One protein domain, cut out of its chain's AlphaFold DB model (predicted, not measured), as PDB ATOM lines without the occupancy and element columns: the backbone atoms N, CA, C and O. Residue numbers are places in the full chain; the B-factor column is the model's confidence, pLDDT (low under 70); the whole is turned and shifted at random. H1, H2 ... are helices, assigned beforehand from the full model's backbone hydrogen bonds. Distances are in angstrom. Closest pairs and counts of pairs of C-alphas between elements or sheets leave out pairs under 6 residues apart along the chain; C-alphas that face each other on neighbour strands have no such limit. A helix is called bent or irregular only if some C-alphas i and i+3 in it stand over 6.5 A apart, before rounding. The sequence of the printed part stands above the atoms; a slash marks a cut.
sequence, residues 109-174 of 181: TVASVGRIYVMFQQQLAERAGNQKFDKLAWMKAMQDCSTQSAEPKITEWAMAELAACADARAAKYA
ATOM      1  N   THR A 109     102.603 127.858 119.538       53.53
ATOM      2  CA  THR A 109     103.525 128.865 118.981       53.53
ATOM      3  C   THR A 109     104.959 128.360 118.828       53.53
ATOM      4  O   THR A 109     105.597 128.638 117.817       53.53
ATOM      5  N   VAL A 110     105.483 127.578 119.774       54.84
ATOM      6  CA  VAL A 110     106.859 127.052 119.686       54.84
ATOM      7  C   VAL A 110     106.917 125.879 118.709       54.84
ATOM      8  O   VAL A 110     107.812 125.816 117.862       54.84
ATOM      9  N   ALA A 111     105.913 124.999 118.750       57.28
ATOM     10  CA  ALA A 111     105.791 123.887 117.812       57.28
ATOM     11  C   ALA A 111     105.569 124.370 116.365       57.28
ATOM     12  O   ALA A 111     106.130 123.796 115.428       57.28
ATOM     13  N   SER A 112     104.811 125.456 116.157       60.94
ATOM     14  CA  SER A 112     104.622 126.032 114.818       60.94
ATOM     15  C   SER A 112     105.880 126.717 114.289       60.94
ATOM     16  O   SER A 112     106.212 126.516 113.122       60.94
ATOM     17  N   VAL A 113     106.633 127.441 115.124       65.88
ATOM     18  CA  VAL A 113     107.930 128.017 114.723       65.88
ATOM     19  C   VAL A 113     108.925 126.916 114.354       65.88
ATOM     20  O   VAL A 113     109.578 127.011 113.313       65.88
ATOM     21  N   GLY A 114     108.985 125.833 115.135       70.31
ATOM     22  CA  GLY A 114     109.785 124.653 114.800       70.31
ATOM     23  C   GLY A 114     109.375 124.030 113.462       70.31
ATOM     24  O   GLY A 114     110.228 123.737 112.623       70.31
ATOM     25  N   ARG A 115     108.068 123.915 113.201       68.19
ATOM     26  CA  ARG A 115     107.527 123.401 111.935       68.19
ATOM     27  C   ARG A 115     107.915 124.273 110.737       68.19
ATOM     28  O   ARG A 115     108.377 123.747 109.725       68.19
ATOM     29  N   ILE A 116     107.763 125.593 110.855       74.25
ATOM     30  CA  ILE A 116     108.172 126.567 109.826       74.25
ATOM     31  C   ILE A 116     109.669 126.434 109.555       74.25
ATOM     32  O   ILE A 116     110.083 126.388 108.398       74.25
ATOM     33  N   TYR A 117     110.472 126.340 110.616       79.62
ATOM     34  CA  TYR A 117     111.918 126.221 110.503       79.62
ATOM     35  C   TYR A 117     112.330 124.954 109.746       79.62
ATOM     36  O   TYR A 117     113.158 125.036 108.841       79.62
ATOM     37  N   VAL A 118     111.724 123.801 110.044       83.12
ATOM     38  CA  VAL A 118     112.022 122.544 109.335       83.12
ATOM     39  C   VAL A 118     111.655 122.636 107.851       83.12
ATOM     40  O   VAL A 118     112.486 122.302 107.006       83.12
ATOM     41  N   MET A 119     110.467 123.148 107.511       81.19
ATOM     42  CA  MET A 119     110.052 123.307 106.107       81.19
ATOM     43  C   MET A 119     110.959 124.287 105.348       81.19
ATOM     44  O   MET A 119     111.314 124.065 104.191       81.19
ATOM     45  N   PHE A 120     111.403 125.349 106.016       83.00
ATOM     46  CA  PHE A 120     112.367 126.288 105.457       83.00
ATOM     47  C   PHE A 120     113.745 125.647 105.221       83.00
ATOM     48  O   PHE A 120     114.355 125.856 104.172       83.00
ATOM     49  N   GLN A 121     114.230 124.833 106.164       83.31
ATOM     50  CA  GLN A 121     115.494 124.105 106.014       83.31
ATOM     51  C   GLN A 121     115.439 123.082 104.877       83.31
ATOM     52  O   GLN A 121     116.421 122.945 104.152       83.31
ATOM     53  N   GLN A 122     114.300 122.415 104.666       85.94
ATOM     54  CA  GLN A 122     114.103 121.523 103.517       85.94
ATOM     55  C   GLN A 122     114.253 122.281 102.190       85.94
ATOM     56  O   GLN A 122     115.049 121.881 101.342       85.94
ATOM     57  N   GLN A 123     113.588 123.432 102.049       84.25
ATOM     58  CA  GLN A 123     113.693 124.266 100.846       84.25
ATOM     59  C   GLN A 123     115.111 124.827 100.632       84.25
ATOM     60  O   GLN A 123     115.579 124.937  99.495       84.25
ATOM     61  N   LEU A 124     115.835 125.147 101.709       83.56
ATOM     62  CA  LEU A 124     117.249 125.520 101.626       83.56
ATOM     63  C   LEU A 124     118.141 124.350 101.198       83.56
ATOM     64  O   LEU A 124     119.041 124.545 100.383       83.56
ATOM     65  N   ALA A 125     117.914 123.152 101.739       83.50
ATOM     66  CA  ALA A 125     118.700 121.961 101.430       83.50
ATOM     67  C   ALA A 125     118.548 121.544  99.959       83.50
ATOM     68  O   ALA A 125     119.546 121.225  99.316       83.50
ATOM     69  N   GLU A 126     117.338 121.646  99.398       83.56
ATOM     70  CA  GLU A 126     117.076 121.422  97.966       83.56
ATOM     71  C   GLU A 126     117.913 122.344  97.062       83.56
ATOM     72  O   GLU A 126     118.317 121.961  95.964       83.56
ATOM     73  N   ARG A 127     118.221 123.555  97.536       78.75
ATOM     74  CA  ARG A 127     118.951 124.585  96.780       78.75
ATOM     75  C   ARG A 127     120.447 124.624  97.089       78.75
ATOM     76  O   ARG A 127     121.213 125.170  96.299       78.75
ATOM     77  N   ALA A 128     120.881 123.998  98.185       71.69
ATOM     78  CA  ALA A 128     122.282 123.933  98.601       71.69
ATOM     79  C   ALA A 128     123.188 123.218  97.580       71.69
ATOM     80  O   ALA A 128     124.388 123.479  97.538       71.69
ATOM     81  N   GLY A 129     122.621 122.358  96.727       70.94
ATOM     82  CA  GLY A 129     123.342 121.711  95.624       70.94
ATOM     83  C   GLY A 129     123.635 122.619  94.420       70.94
ATOM     84  O   GLY A 129     124.376 122.216  93.524       70.94
ATOM     85  N   ASN A 130     123.076 123.832  94.363       77.50
ATOM     86  CA  ASN A 130     123.240 124.746  93.235       77.50
ATOM     87  C   ASN A 130     124.332 125.793  93.518       77.50
ATOM     88  O   ASN A 130     124.164 126.668  94.360       77.50
ATOM     89  N   GLN A 131     125.433 125.766  92.758       71.31
ATOM     90  CA  GLN A 131     126.551 126.712  92.919       71.31
ATOM     91  C   GLN A 131     126.171 128.183  92.679       71.31
ATOM     92  O   GLN A 131     126.874 129.081  93.134       71.31
ATOM     93  N   LYS A 132     125.067 128.448  91.969       75.81
ATOM     94  CA  LYS A 132     124.565 129.807  91.707       75.81
ATOM     95  C   LYS A 132     123.607 130.308  92.791       75.81
ATOM     96  O   LYS A 132     123.059 131.401  92.663       75.81
ATOM     97  N   PHE A 133     123.364 129.508  93.826       80.50
ATOM     98  CA  PHE A 133     122.449 129.855  94.899       80.50
ATOM     99  C   PHE A 133     123.114 130.793  95.911       80.50
ATOM    100  O   PHE A 133     123.917 130.373  96.745       80.50
ATOM    101  N   ASP A 134     122.747 132.073  95.874       83.50
ATOM    102  CA  ASP A 134     123.079 133.001  96.954       83.50
ATOM    103  C   ASP A 134     122.044 132.872  98.078       83.50
ATOM    104  O   ASP A 134     120.945 133.435  98.028       83.50
ATOM    105  N   LYS A 135     122.429 132.128  99.120       82.94
ATOM    106  CA  LYS A 135     121.608 131.887 100.309       82.94
ATOM    107  C   LYS A 135     121.112 133.186 100.948       82.94
ATOM    108  O   LYS A 135     119.957 133.250 101.355       82.94
ATOM    109  N   LEU A 136     121.946 134.223 101.041       83.38
ATOM    110  CA  LEU A 136     121.570 135.474 101.705       83.38
ATOM    111  C   LEU A 136     120.552 136.255 100.865       83.38
ATOM    112  O   LEU A 136     119.576 136.783 101.398       83.38
ATOM    113  N   ALA A 137     120.774 136.309  99.551       84.88
ATOM    114  CA  ALA A 137     119.869 136.963  98.612       84.88
ATOM    115  C   ALA A 137     118.499 136.271  98.574       84.88
ATOM    116  O   ALA A 137     117.460 136.933  98.588       84.88
ATOM    117  N   TRP A 138     118.498 134.939  98.602       87.25
ATOM    118  CA  TRP A 138     117.280 134.143  98.644       87.25
ATOM    119  C   TRP A 138     116.520 134.298  99.965       87.25
ATOM    120  O   TRP A 138     115.308 134.477  99.950       87.25
ATOM    121  N   MET A 139     117.217 134.330 101.106       84.69
ATOM    122  CA  MET A 139     116.590 134.580 102.411       84.69
ATOM    123  C   MET A 139     115.889 135.944 102.472       84.69
ATOM    124  O   MET A 139     114.770 136.030 102.979       84.69
ATOM    125  N   LYS A 140     116.511 136.996 101.920       87.12
ATOM    126  CA  LYS A 140     115.890 138.327 101.805       87.12
ATOM    127  C   LYS A 140     114.666 138.304 100.890       87.12
ATOM    128  O   LYS A 140     113.622 138.838 101.249       87.12
ATOM    129  N   ALA A 141     114.770 137.637  99.743       86.19
ATOM    130  CA  ALA A 141     113.646 137.475  98.829       86.19
ATOM    131  C   ALA A 141     112.477 136.709  99.472       86.19
ATOM    132  O   ALA A 141     111.323 137.062  99.252       86.19
ATOM    133  N   MET A 142     112.767 135.708 100.306       85.50
ATOM    134  CA  MET A 142     111.761 134.930 101.031       85.50
ATOM    135  C   MET A 142     111.005 135.800 102.049       85.50
ATOM    136  O   MET A 142     109.779 135.757 102.094       85.50
ATOM    137  N   GLN A 143     111.705 136.663 102.792       83.62
ATOM    138  CA  GLN A 143     111.078 137.640 103.695       83.62
ATOM    139  C   GLN A 143     110.149 138.616 102.945       83.62
ATOM    140  O   GLN A 143     109.041 138.908 103.398       83.62
ATOM    141  N   ASP A 144     110.556 139.080 101.767       84.56
ATOM    142  CA  ASP A 144     109.731 139.981 100.953       84.56
ATOM    143  C   ASP A 144     108.545 139.265 100.286       84.56
ATOM    144  O   ASP A 144     107.515 139.882 100.015       84.56
ATOM    145  N   CYS A 145     108.661 137.965 100.020       83.75
ATOM    146  CA  CYS A 145     107.559 137.144  99.521       83.75
ATOM    147  C   CYS A 145     106.570 136.767 100.634       83.75
ATOM    148  O   CYS A 145     105.365 136.744 100.390       83.75
ATOM    149  N   SER A 146     107.041 136.529 101.863       78.31
ATOM    150  CA  SER A 146     106.173 136.163 102.990       78.31
ATOM    151  C   SER A 146     105.299 137.324 103.465       78.31
ATOM    152  O   SER A 146     104.150 137.105 103.834       78.31
ATOM    153  N   THR A 147     105.787 138.563 103.363       70.69
ATOM    154  CA  THR A 147     105.003 139.780 103.657       70.69
ATOM    155  C   THR A 147     103.902 140.073 102.632       70.69
ATOM    156  O   THR A 147     103.013 140.875 102.911       70.69
ATOM    157  N   GLN A 148     103.936 139.427 101.460       65.25
ATOM    158  CA  GLN A 148     102.940 139.579 100.391       65.25
ATOM    159  C   GLN A 148     101.888 138.461 100.385       65.25
ATOM    160  O   GLN A 148     100.903 138.569  99.653       65.25
ATOM    161  N   SER A 149     102.071 137.405 101.185       60.09
ATOM    162  CA  SER A 149     101.107 136.309 101.276       60.09
ATOM    163  C   SER A 149      99.964 136.663 102.228       60.09
ATOM    164  O   SER A 149     100.185 137.054 103.373       60.09
ATOM    165  N   ALA A 150      98.729 136.529 101.743       53.94
ATOM    166  CA  ALA A 150      97.514 136.851 102.491       53.94
ATOM    167  C   ALA A 150      97.034 135.709 103.409       53.94
ATOM    168  O   ALA A 150      96.154 135.932 104.241       53.94
ATOM    169  N   GLU A 151      97.584 134.494 103.284       50.47
ATOM    170  CA  GLU A 151      97.168 133.351 104.101       50.47
ATOM    171  C   GLU A 151      98.160 133.050 105.240       50.47
ATOM    172  O   GLU A 151      99.325 132.748 104.987       50.47
ATOM    173  N   PRO A 152      97.698 133.003 106.508       52.84
ATOM    174  CA  PRO A 152      98.518 132.591 107.648       52.84
ATOM    175  C   PRO A 152      98.703 131.062 107.734       52.84
ATOM    176  O   PRO A 152      99.169 130.542 108.749       52.84
ATOM    177  N   LYS A 153      98.299 130.299 106.708       53.41
ATOM    178  CA  LYS A 153      98.300 128.832 106.752       53.41
ATOM    179  C   LYS A 153      99.682 128.284 106.423       53.41
ATOM    180  O   LYS A 153     100.052 128.095 105.269       53.41
ATOM    181  N   ILE A 154     100.411 127.975 107.490       61.66
ATOM    182  CA  ILE A 154     101.694 127.271 107.507       61.66
ATOM    183  C   ILE A 154     101.488 125.846 106.959       61.66
ATOM    184  O   ILE A 154     101.240 124.895 107.702       61.66
ATOM    185  N   THR A 155     101.536 125.710 105.639       70.44
ATOM    186  CA  THR A 155     101.442 124.437 104.916       70.44
ATOM    187  C   THR A 155     102.680 124.255 104.046       70.44
ATOM    188  O   THR A 155     103.330 125.231 103.670       70.44
ATOM    189  N   GLU A 156     103.010 123.007 103.712       69.88
ATOM    190  CA  GLU A 156     104.130 122.691 102.811       69.88
ATOM    191  C   GLU A 156     103.958 123.367 101.446       69.88
ATOM    192  O   GLU A 156     104.910 123.915 100.897       69.88
ATOM    193  N   TRP A 157     102.721 123.409 100.943       76.12
ATOM    194  CA  TRP A 157     102.379 124.073  99.689       76.12
ATOM    195  C   TRP A 157     102.629 125.588  99.743       76.12
ATOM    196  O   TRP A 157     103.308 126.120  98.868       76.12
ATOM    197  N   ALA A 158     102.184 126.265 100.809       75.12
ATOM    198  CA  ALA A 158     102.442 127.694 100.989       75.12
ATOM    199  C   ALA A 158     103.947 127.997 101.108       75.12
ATOM    200  O   ALA A 158     104.432 128.986 100.561       75.12
ATOM    201  N   MET A 159     104.717 127.131 101.779       79.94
ATOM    202  CA  MET A 159     106.172 127.292 101.872       79.94
ATOM    203  C   MET A 159     106.860 127.107 100.510       79.94
ATOM    204  O   MET A 159     107.776 127.861 100.184       79.94
ATOM    205  N   ALA A 160     106.416 126.142  99.702       80.50
ATOM    206  CA  ALA A 160     106.937 125.926  98.353       80.50
ATOM    207  C   ALA A 160     106.618 127.105  97.414       80.50
ATOM    208  O   ALA A 160     107.469 127.517  96.627       80.50
ATOM    209  N   GLU A 161     105.428 127.697  97.530       82.12
ATOM    210  CA  GLU A 161     105.043 128.888  96.766       82.12
ATOM    211  C   GLU A 161     105.892 130.112  97.150       82.12
ATOM    212  O   GLU A 161     106.411 130.821  96.281       82.12
ATOM    213  N   LEU A 162     106.124 130.314  98.450       84.06
ATOM    214  CA  LEU A 162     107.035 131.346  98.947       84.06
ATOM    215  C   LEU A 162     108.472 131.125  98.464       84.06
ATOM    216  O   LEU A 162     109.136 132.078  98.053       84.06
ATOM    217  N   ALA A 163     108.939 129.877  98.469       85.06
ATOM    218  CA  ALA A 163     110.257 129.505  97.973       85.06
ATOM    219  C   ALA A 163     110.401 129.772  96.463       85.06
ATOM    220  O   ALA A 163     111.414 130.325  96.037       85.06
ATOM    221  N   ALA A 164     109.371 129.478  95.663       86.19
ATOM    222  CA  ALA A 164     109.346 129.787  94.232       86.19
ATOM    223  C   ALA A 164     109.328 131.304  93.959       86.19
ATOM    224  O   ALA A 164     110.035 131.795  93.073       86.19
ATOM    225  N   CYS A 165     108.579 132.076  94.755       85.69
ATOM    226  CA  CYS A 165     108.623 133.539  94.709       85.69
ATOM    227  C   CYS A 165     110.025 134.072  95.054       85.69
ATOM    228  O   CYS A 165     110.532 134.982  94.385       85.69
ATOM    229  N   ALA A 166     110.672 133.485  96.065       87.38
ATOM    230  CA  ALA A 166     112.023 133.846  96.469       87.38
ATOM    231  C   ALA A 166     113.047 133.524  95.372       87.38
ATOM    232  O   ALA A 166     113.892 134.368  95.079       87.38
ATOM    233  N   ASP A 167     112.931 132.378  94.696       86.19
ATOM    234  CA  ASP A 167     113.790 132.010  93.561       86.19
ATOM    235  C   ASP A 167     113.705 133.036  92.423       86.19
ATOM    236  O   ASP A 167     114.728 133.473  91.892       86.19
ATOM    237  N   ALA A 168     112.493 133.494  92.095       86.31
ATOM    238  CA  ALA A 168     112.278 134.501  91.057       86.31
ATOM    239  C   ALA A 168     112.836 135.888  91.432       86.31
ATOM    240  O   ALA A 168     113.170 136.691  90.556       86.31
ATOM    241  N   ARG A 169     112.927 136.203  92.732       84.94
ATOM    242  CA  ARG A 169     113.329 137.528  93.234       84.94
ATOM    243  C   ARG A 169     114.747 137.584  93.793       84.94
ATOM    244  O   ARG A 169     115.272 138.688  93.931       84.94
ATOM    245  N   ALA A 170     115.395 136.448  94.044       83.38
ATOM    246  CA  ALA A 170     116.731 136.371  94.636       83.38
ATOM    247  C   ALA A 170     117.769 137.194  93.852       83.38
ATOM    248  O   ALA A 170     118.597 137.881  94.450       83.38
ATOM    249  N   ALA A 171     117.668 137.228  92.519       81.62
ATOM    250  CA  ALA A 171     118.560 138.011  91.663       81.62
ATOM    251  C   ALA A 171     118.552 139.523  91.973       81.62
ATOM    252  O   ALA A 171     119.576 140.183  91.803       81.62
ATOM    253  N   LYS A 172     117.442 140.077  92.490       82.81
ATOM    254  CA  LYS A 172     117.360 141.495  92.889       82.81
ATOM    255  C   LYS A 172     118.278 141.830  94.066       82.81
ATOM    256  O   LYS A 172     118.733 142.964  94.173       82.81
ATOM    257  N   TYR A 173     118.570 140.855  94.926       79.44
ATOM    258  CA  TYR A 173     119.406 141.039  96.118       79.44
ATOM    259  C   TYR A 173     120.851 140.570  95.913       79.44
ATOM    260  O   TYR A 173     121.714 140.909  96.722       79.44
ATOM    261  N   ALA A 174     121.136 139.852  94.821       70.69
ATOM    262  CA  ALA A 174     122.484 139.414  94.456       70.69
ATOM    263  C   ALA A 174     123.422 140.593  94.104       70.69
ATOM    264  O   ALA A 174     124.630 140.513  94.312       70.69
TER     265      ALA A 174
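Overview. This is residues 109 to 174 of the 181 residues of an uncharacterized protein of Pseudomonas sp. DP16D-R1 (UniProt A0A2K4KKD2). Two helices, H2 and H3, cross closely at a steep angle and make the core, and the longer H1 passes over one side of this pair, packing on the first part of H3 with the middle of its own length and coming close to the first residue of H2. H3, which packs on both H1 and H2, has a kink of 45 degrees near residue 168. The printed part has 66 residues with three named helices, in the order H1, H2, H3, and no named strand; its class is all helix. It is compact, with a radius of gyration of the C-alphas of 11.7 A, and spans 33 by 24 by 17 A along its three main axes.

Arrangement. H1, residues 109 to 128, is followed by H2, residues 135 to 146, and the two are close but not clearly touching: the closest C-alphas, those of Leu 124 and Lys 135, are 7.8 A apart. Their lines stand at a steep tilt of 48 degrees, and they run opposite ways. H1 touches H3, residues 156 to 174, with residues 119 to 123 alone, and H3 touches H1 with residues 156 to 163 alone. The closest C-alphas of these two helices are those of Met 119 and Glu 156, 6.8 A apart, at a steep tilt of 56 degrees, the same way. H2 and H3 touch with 30 pairs of C-alphas within 8 A, the closest being those of Trp 138 and Ala 170, 4.6 A apart. Their centres are 6.9 A apart, and they run opposite ways at a steep tilt of 57 degrees. H3 has a kink of 45 degrees near residue 168 and is irregular there: C-alphas 168 and 171 are 7.2 A apart, and its line is a rough one. In H2 every O i to N i+4 pair is within hydrogen-bond range; in H1 15 of 16 are, and in H3 12 of 15.

Along the chain. H1 begins at C-alpha 109, (103.525, 128.865, 118.981), and measures 28.1 A from first to last C-alpha, ending at residue 128. H2, residues 135 to 146, begins at C-alpha 135, (121.608, 131.887, 100.309), and measures 16.2 A. H3, residues 156 to 174, measures 26.2 A and ends at C-alpha 174, (122.484, 139.414, 94.456).

Size, cuts and confidence. The two C-alphas farthest apart, those of Thr 109 and Gln 131, are 34.8 A apart. The printed part has no cut. The links H1 to H2, of 6 residues, and H2 to H3, of 9 residues, are both short. The mean pLDDT of the printed part is 76.4, and it is under 70 at residues 109 to 113, 115, 148 to 154 and 156.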